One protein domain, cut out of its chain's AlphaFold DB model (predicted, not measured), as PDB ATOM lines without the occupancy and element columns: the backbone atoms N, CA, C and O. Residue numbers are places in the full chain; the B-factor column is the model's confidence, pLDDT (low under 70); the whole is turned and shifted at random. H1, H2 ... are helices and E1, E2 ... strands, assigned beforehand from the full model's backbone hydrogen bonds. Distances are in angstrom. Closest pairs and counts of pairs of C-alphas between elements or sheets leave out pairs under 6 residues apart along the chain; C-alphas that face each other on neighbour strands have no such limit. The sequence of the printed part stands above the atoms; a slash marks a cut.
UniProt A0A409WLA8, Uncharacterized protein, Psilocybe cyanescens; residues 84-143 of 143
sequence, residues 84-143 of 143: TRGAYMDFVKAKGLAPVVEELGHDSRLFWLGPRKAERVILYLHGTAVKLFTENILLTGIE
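Overview. This is residues 84 to 143 of the 143 residues of an uncharacterized protein of Psilocybe cyanescens (UniProt A0A409WLA8). With little regular structure, this is a small two-stranded hairpin, E1 and E2, with helix H1 beside it and a long tail, residues 113 to 143, of which 126 to 140 stick out freely. The printed part has 60 residues, with H1, E1 and E2 in chain order; the sheet, E1 - E2, is antiparallel. The class is mixed, helices and strands, with 22 residues in named elements. The whole is loose, radius of gyration of the C-alphas 13.4 A, spanning 35 by 33 by 19 A.

Arrangement. E1, residues 100 to 105, and E2, residues 108 to 112, form an antiparallel hairpin at 157 degrees; N 102 and O 110 are within hydrogen-bond range at 2.9 A. The closest C-alphas of H1, residues 84 to 94, and E2 are those of Tyr 88 and Phe 111, 7.4 A apart. H1 and E1 are near each other, with 6 pairs of C-alphas within 10 A. In H1 every O i to N i+4 pair is within hydrogen-bond range.

Along the chain. E1 spans 15.7 A and E2 13.3 A, ending at C-alpha 112 (71.861, 55.926, 84.626). H1 spans 15.2 A from C-alpha 84 (68.144, 49.719, 74.447).

Size, cuts and confidence. The C-alphas farthest apart, of Gly 86 and Glu 143, are 36.3 A apart. The printed part has no cut, and both links are tight. Residues 127 to 143 have pLDDT under 70.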
ATOM      1  N   THR A  84      68.303  48.875  73.251       79.88
ATOM      2  CA  THR A  84      68.144  49.719  74.447       79.88
ATOM      3  C   THR A  84      69.377  50.585  74.703       79.88
ATOM      4  O   THR A  84      69.252  51.728  75.131       79.88
ATOM      5  N   ARG A  85      70.572  50.056  74.407       81.69
ATOM      6  CA  ARG A  85      71.824  50.796  74.554       81.69
ATOM      7  C   ARG A  85      71.908  51.947  73.555       81.69
ATOM      8  O   ARG A  85      72.248  53.042  73.980       81.69
ATOM      9  N   GLY A  86      71.612  51.723  72.274       82.62
ATOM     10  CA  GLY A  86      71.593  52.774  71.258       82.62
ATOM     11  C   GLY A  86      70.630  53.891  71.635       82.62
ATOM     12  O   GLY A  86      71.058  55.033  71.762       82.62
ATOM     13  N   ALA A  87      69.386  53.543  71.975       83.19
ATOM     14  CA  ALA A  87      68.385  54.518  72.411       83.19
ATOM     15  C   ALA A  87      68.836  55.332  73.639       83.19
ATOM     16  O   ALA A  87      68.638  56.546  73.690       83.19
ATOM     17  N   TYR A  88      69.482  54.687  74.618       84.75
ATOM     18  CA  TYR A  88      70.066  55.379  75.769       84.75
ATOM     19  C   TYR A  88      71.186  56.342  75.358       84.75
ATOM     20  O   TYR A  88      71.190  57.495  75.788       84.75
ATOM     21  N   MET A  89      72.124  55.893  74.519       87.75
ATOM     22  CA  MET A  89      73.230  56.736  74.060       87.75
ATOM     23  C   MET A  89      72.721  57.937  73.259       87.75
ATOM     24  O   MET A  89      73.206  59.048  73.468       87.75
ATOM     25  N   ASP A  90      71.724  57.734  72.398       87.00
ATOM     26  CA  ASP A  90      71.101  58.797  71.610       87.00
ATOM     27  C   ASP A  90      70.385  59.809  72.506       87.00
ATOM     28  O   ASP A  90      70.558  61.016  72.332       87.00
ATOM     29  N   PHE A  91      69.647  59.338  73.516       86.06
ATOM     30  CA  PHE A  91      68.996  60.201  74.501       86.06
ATOM     31  C   PHE A  91      70.008  61.046  75.284       86.06
ATOM     32  O   PHE A  91      69.869  62.267  75.374       86.06
ATOM     33  N   VAL A  92      71.042  60.409  75.832       88.50
ATOM     34  CA  VAL A  92      72.094  61.068  76.615       88.50
ATOM     35  C   VAL A  92      72.837  62.098  75.763       88.50
ATOM     36  O   VAL A  92      73.023  63.233  76.205       88.50
ATOM     37  N   LYS A  93      73.178  61.743  74.518       89.69
ATOM     38  CA  LYS A  93      73.797  62.651  73.546       89.69
ATOM     39  C   LYS A  93      72.891  63.840  73.232       89.69
ATOM     40  O   LYS A  93      73.358  64.975  73.257       89.69
ATOM     41  N   ALA A  94      71.605  63.601  72.980       90.06
ATOM     42  CA  ALA A  94      70.631  64.657  72.709       90.06
ATOM     43  C   ALA A  94      70.434  65.607  73.903       90.06
ATOM     44  O   ALA A  94      70.070  66.766  73.718       90.06
ATOM     45  N   LYS A  95      70.686  65.132  75.128       88.62
ATOM     46  CA  LYS A  95      70.623  65.931  76.360       88.62
ATOM     47  C   LYS A  95      71.968  66.520  76.797       88.62
ATOM     48  O   LYS A  95      71.999  67.203  77.815       88.62
ATOM     49  N   GLY A  96      73.055  66.277  76.061       88.19
ATOM     50  CA  GLY A  96      74.396  66.746  76.431       88.19
ATOM     51  C   GLY A  96      74.922  66.142  77.740       88.19
ATOM     52  O   GLY A  96      75.760  66.743  78.403       88.19
ATOM     53  N   LEU A  97      74.409  64.975  78.135       86.81
ATOM     54  CA  LEU A  97      74.822  64.271  79.347       86.81
ATOM     55  C   LEU A  97      75.979  63.308  79.037       86.81
ATOM     56  O   LEU A  97      76.177  62.893  77.894       86.81
ATOM     57  N   ALA A  98      76.739  62.917  80.059       88.06
ATOM     58  CA  ALA A  98      77.721  61.844  79.932       88.06
ATOM     59  C   ALA A  98      77.030  60.479  80.120       88.06
ATOM     60  O   ALA A  98      76.276  60.318  81.084       88.06
ATOM     61  N   PRO A  99      77.262  59.486  79.242       88.25
ATOM     62  CA  PRO A  99      76.678  58.161  79.406       88.25
ATOM     63  C   PRO A  99      77.331  57.446  80.585       88.25
ATOM     64  O   PRO A  99      78.547  57.256  80.614       88.25
ATOM     65  N   VAL A 100      76.512  57.009  81.538       89.31
ATOM     66  CA  VAL A 100      76.948  56.254  82.713       89.31
ATOM     67  C   VAL A 100      76.265  54.892  82.665       89.31
ATOM     68  O   VAL A 100      75.059  54.759  82.881       89.31
ATOM     69  N   VAL A 101      77.057  53.875  82.328       87.62
ATOM     70  CA  VAL A 101      76.612  52.485  82.202       87.62
ATOM     71  C   VAL A 101      77.374  51.644  83.208       87.62
ATOM     72  O   VAL A 101      78.602  51.687  83.239       87.62
ATOM     73  N   GLU A 102      76.648  50.878  84.009       88.19
ATOM     74  CA  GLU A 102      77.207  50.008  85.040       88.19
ATOM     75  C   GLU A 102      76.849  48.557  84.715       88.19
ATOM     76  O   GLU A 102      75.699  48.243  84.407       88.19
ATOM     77  N   GLU A 103      77.841  47.670  84.699       87.62
ATOM     78  CA  GLU A 103      77.617  46.249  84.429       87.62
ATOM     79  C   GLU A 103      77.322  45.538  85.751       87.62
ATOM     80  O   GLU A 103      78.147  45.545  86.659       87.62
ATOM     81  N   LEU A 104      76.136  44.936  85.862       84.06
ATOM     82  CA  LEU A 104      75.674  44.261  87.081       84.06
ATOM     83  C   LEU A 104      76.014  42.752  87.079       84.06
ATOM     84  O   LEU A 104      75.625  42.024  87.985       84.06
ATOM     85  N   GLY A 105      76.737  42.272  86.059       81.19
ATOM     86  CA  GLY A 105      77.038  40.853  85.837       81.19
ATOM     87  C   GLY A 105      75.968  40.127  85.007       81.19
ATOM     88  O   GLY A 105      74.914  40.681  84.709       81.19
ATOM     89  N   HIS A 106      76.248  38.890  84.578       80.12
ATOM     90  CA  HIS A 106      75.318  38.035  83.810       80.12
ATOM     91  C   HIS A 106      74.641  38.718  82.598       80.12
ATOM     92  O   HIS A 106      73.430  38.607  82.408       80.12
ATOM     93  N   ASP A 107      75.406  39.455  81.783       73.69
ATOM     94  CA  ASP A 107      74.904  40.240  80.638       73.69
ATOM     95  C   ASP A 107      73.855  41.319  80.989       73.69
ATOM     96  O   ASP A 107      73.175  41.852  80.103       73.69
ATOM     97  N   SER A 108      73.726  41.679  82.267       79.25
ATOM     98  CA  SER A 108      72.845  42.749  82.725       79.25
ATOM     99  C   SER A 108      73.606  44.068  82.879       79.25
ATOM    100  O   SER A 108      74.770  44.119  83.285       79.25
ATOM    101  N   ARG A 109      72.953  45.163  82.479       83.19
ATOM    102  CA  ARG A 109      73.518  46.515  82.496       83.19
ATOM    103  C   ARG A 109      72.501  47.494  83.050       83.19
ATOM    104  O   ARG A 109      71.331  47.446  82.671       83.19
ATOM    105  N   LEU A 110      72.978  48.399  83.889       86.06
ATOM    106  CA  LEU A 110      72.243  49.534  84.417       86.06
ATOM    107  C   LEU A 110      72.613  50.788  83.624       86.06
ATOM    108  O   LEU A 110      73.789  51.073  83.394       86.06
ATOM    109  N   PHE A 111      71.594  51.530  83.205       87.50
ATOM    110  CA  PHE A 111      71.736  52.779  82.467       87.50
ATOM    111  C   PHE A 111      71.265  53.927  83.354       87.50
ATOM    112  O   PHE A 111      70.084  54.009  83.686       87.50
ATOM    113  N   TRP A 112      72.180  54.811  83.740       87.94
ATOM    114  CA  TRP A 112      71.861  55.926  84.626       87.94
ATOM    115  C   TRP A 112      71.349  57.126  83.827       87.94
ATOM    116  O   TRP A 112      72.008  57.603  82.900       87.94
ATOM    117  N   LEU A 113      70.176  57.636  84.198       83.31
ATOM    118  CA  LEU A 113      69.610  58.872  83.660       83.31
ATOM    119  C   LEU A 113      69.905  60.015  84.639       83.31
ATOM    120  O   LEU A 113      69.061  60.375  85.451       83.31
ATOM    121  N   GLY A 114      71.128  60.550  84.588       81.12
ATOM    122  CA  GLY A 114      71.586  61.629  85.472       81.12
ATOM    123  C   GLY A 114      72.805  61.258  86.328       81.12
ATOM    124  O   GLY A 114      73.435  60.223  86.096       81.12
ATOM    125  N   PRO A 115      73.186  62.119  87.291       76.50
ATOM    126  CA  PRO A 115      74.348  61.894  88.144       76.50
ATOM    127  C   PRO A 115      74.131  60.715  89.101       76.50
ATOM    128  O   PRO A 115      73.078  60.578  89.714       76.50
ATOM    129  N   ARG A 116      75.172  59.892  89.285       75.62
ATOM    130  CA  ARG A 116      75.153  58.693  90.150       75.62
ATOM    131  C   ARG A 116      74.886  59.005  91.630       75.62
ATOM    132  O   ARG A 116      74.387  58.158  92.356       75.62
ATOM    133  N   LYS A 117      75.243  60.210  92.084       77.31
ATOM    134  CA  LYS A 117      75.106  60.667  93.476       77.31
ATOM    135  C   LYS A 117      73.804  61.446  93.677       77.31
ATOM    136  O   LYS A 117      73.842  62.634  93.976       77.31
ATOM    137  N   ALA A 118      72.667  60.802  93.446       73.62
ATOM    138  CA  ALA A 118      71.370  61.380  93.779       73.62
ATOM    139  C   ALA A 118      70.915  60.862  95.150       73.62
ATOM    140  O   ALA A 118      71.037  59.672  95.421       73.62
ATOM    141  N   GLU A 119      70.348  61.734  95.987       78.56
ATOM    142  CA  GLU A 119      69.726  61.338  97.265       78.56
ATOM    143  C   GLU A 119      68.549  60.371  97.063       78.56
ATOM    144  O   GLU A 119      68.172  59.631  97.966       78.56
ATOM    145  N   ARG A 120      67.948  60.375  95.865       74.50
ATOM    146  CA  ARG A 120      66.843  59.495  95.478       74.50
ATOM    147  C   ARG A 120      67.090  58.947  94.080       74.50
ATOM    148  O   ARG A 120      67.344  59.711  93.149       74.50
ATOM    149  N   VAL A 121      66.971  57.632  93.929       79.88
ATOM    150  CA  VAL A 121      67.133  56.931  92.650       79.88
ATOM    151  C   VAL A 121      65.817  56.257  92.283       79.88
ATOM    152  O   VAL A 121      65.245  55.526  93.087       79.88
ATOM    153  N   ILE A 122      65.337  56.488  91.060       79.00
ATOM    154  CA  ILE A 122      64.186  55.772  90.503       79.00
ATOM    155  C   ILE A 122      64.722  54.647  89.620       79.00
ATOM    156  O   ILE A 122      65.282  54.902  88.553       79.00
ATOM    157  N   LEU A 123      64.542  53.398  90.054       81.75
ATOM    158  CA  LEU A 123      64.874  52.225  89.250       81.75
ATOM    159  C   LEU A 123      63.700  51.886  88.326       81.75
ATOM    160  O   LEU A 123      62.661  51.405  88.772       81.75
ATOM    161  N   TYR A 124      63.876  52.118  87.025       76.75
ATOM    162  CA  TYR A 124      62.896  51.729  86.017       76.75
ATOM    163  C   TYR A 124      63.292  50.406  85.357       76.75
ATOM    164  O   TYR A 124      64.274  50.329  84.617       76.75
ATOM    165  N   LEU A 125      62.493  49.366  85.594       79.44
ATOM    166  CA  LEU A 125      62.613  48.080  84.917       79.44
ATOM    167  C   LEU A 125      61.545  47.999  83.825       79.44
ATOM    168  O   LEU A 125      60.350  47.941  84.105       79.44
ATOM    169  N   HIS A 126      61.973  47.996  82.563       70.00
ATOM    170  CA  HIS A 126      61.064  47.815  81.437       70.00
ATOM    171  C   HIS A 126      60.431  46.415  81.488       70.00
ATOM    172  O   HIS A 126      61.093  45.403  81.243       70.00
ATOM    173  N   GLY A 127      59.131  46.361  81.779       53.69
ATOM    174  CA  GLY A 127      58.343  45.137  81.730       53.69
ATOM    175  C   GLY A 127      58.121  44.679  80.289       53.69
ATOM    176  O   GLY A 127      57.171  45.092  79.636       53.69
ATOM    177  N   THR A 128      58.971  43.786  79.790       48.59
ATOM    178  CA  THR A 128      58.500  42.750  78.855       48.59
ATOM    179  C   THR A 128      58.275  41.496  79.675       48.59
ATOM    180  O   THR A 128      59.073  41.249  80.571       48.59
ATOM    181  N   ALA A 129      57.193  40.755  79.408       40.16
ATOM    182  CA  ALA A 129      56.708  39.578  80.142       40.16
ATOM    183  C   ALA A 129      57.752  38.448  80.290       40.16
ATOM    184  O   ALA A 129      57.660  37.375  79.700       40.16
ATOM    185  N   VAL A 130      58.772  38.711  81.089       41.19
ATOM    186  CA  VAL A 130      59.775  37.792  81.584       41.19
ATOM    187  C   VAL A 130      59.541  37.792  83.079       41.19
ATOM    188  O   VAL A 130      59.574  38.848  83.706       41.19
ATOM    189  N   LYS A 131      59.244  36.604  83.610       38.25
ATOM    190  CA  LYS A 131      59.228  36.285  85.038       38.25
ATOM    191  C   LYS A 131      60.424  36.995  85.681       38.25
ATOM    192  O   LYS A 131      61.564  36.591  85.464       38.25
ATOM    193  N   LEU A 132      60.167  38.102  86.375       40.78
ATOM    194  CA  LEU A 132      61.173  38.752  87.199       40.78
ATOM    195  C   LEU A 132      61.555  37.714  88.249       40.78
ATOM    196  O   LEU A 132      60.716  37.274  89.034       40.78
ATOM    197  N   PHE A 133      62.796  37.244  88.175       36.38
ATOM    198  CA  PHE A 133      63.423  36.487  89.243       36.38
ATOM    199  C   PHE A 133      63.683  37.499  90.359       36.38
ATOM    200  O   PHE A 133      64.719  38.158  90.402       36.38
ATOM    201  N   THR A 134      62.653  37.731  91.166       35.84
ATOM    202  CA  THR A 134      62.676  38.640  92.308       35.84
ATOM    203  C   THR A 134      63.208  37.878  93.514       35.84
ATOM    204  O   THR A 134      62.484  37.605  94.460       35.84
ATOM    205  N   GLU A 135      64.481  37.508  93.476       33.59
ATOM    206  CA  GLU A 135      65.212  37.105  94.674       33.59
ATOM    207  C   GLU A 135      66.458  37.997  94.721       33.59
ATOM    208  O   GLU A 135      67.382  37.825  93.934       33.59
ATOM    209  N   ASN A 136      66.438  38.996  95.610       36.28
ATOM    210  CA  ASN A 136      67.531  39.932  95.928       36.28
ATOM    211  C   ASN A 136      67.680  41.211  95.078       36.28
ATOM    212  O   ASN A 136      68.770  41.533  94.614       36.28
ATOM    213  N   ILE A 137      66.629  42.034  94.994       39.62
ATOM    214  CA  ILE A 137      66.817  43.497  94.882       39.62
ATOM    215  C   ILE A 137      66.168  44.149  96.107       39.62
ATOM    216  O   ILE A 137      65.069  44.692  96.051       39.62
ATOM    217  N   LEU A 138      66.859  44.038  97.241       35.00
ATOM    218  CA  LEU A 138      66.699  44.925  98.390       35.00
ATOM    219  C   LEU A 138      67.812  45.968  98.278       35.00
ATOM    220  O   LEU A 138      68.958  45.700  98.622       35.00
ATOM    221  N   LEU A 139      67.484  47.156  97.769       39.19
ATOM    222  CA  LEU A 139      68.290  48.340  98.051       39.19
ATOM    223  C   LEU A 139      67.789  48.898  99.384       39.19
ATOM    224  O   LEU A 139      66.924  49.768  99.426       39.19
ATOM    225  N   THR A 140      68.286  48.327 100.479       38.91
ATOM    226  CA  THR A 140      68.235  48.959 101.800       38.91
ATOM    227  C   THR A 140      69.179  50.153 101.794       38.91
ATOM    228  O   THR A 140      70.367  50.010 101.512       38.91
ATOM    229  N   GLY A 141      68.630  51.322 102.095       36.38
ATOM    230  CA  GLY A 141      69.354  52.581 102.210       36.38
ATOM    231  C   GLY A 141      68.418  53.693 102.665       36.38
ATOM    232  O   GLY A 141      68.310  54.717 102.000       36.38
ATOM    233  N   ILE A 142      67.680  53.437 103.747       39.53
ATOM    234  CA  ILE A 142      67.125  54.480 104.608       39.53
ATOM    235  C   ILE A 142      67.829  54.277 105.942       39.53
ATOM    236  O   ILE A 142      67.461  53.369 106.679       39.53
ATOM    237  N   GLU A 143      68.898  55.039 106.144       34.53
ATOM    238  CA  GLU A 143      69.301  55.708 107.389       34.53
ATOM    239  C   GLU A 143      70.491  56.627 107.084       34.53
ATOM    240  O   GLU A 143      71.440  56.168 106.404       34.53
TER     241      GLU A 143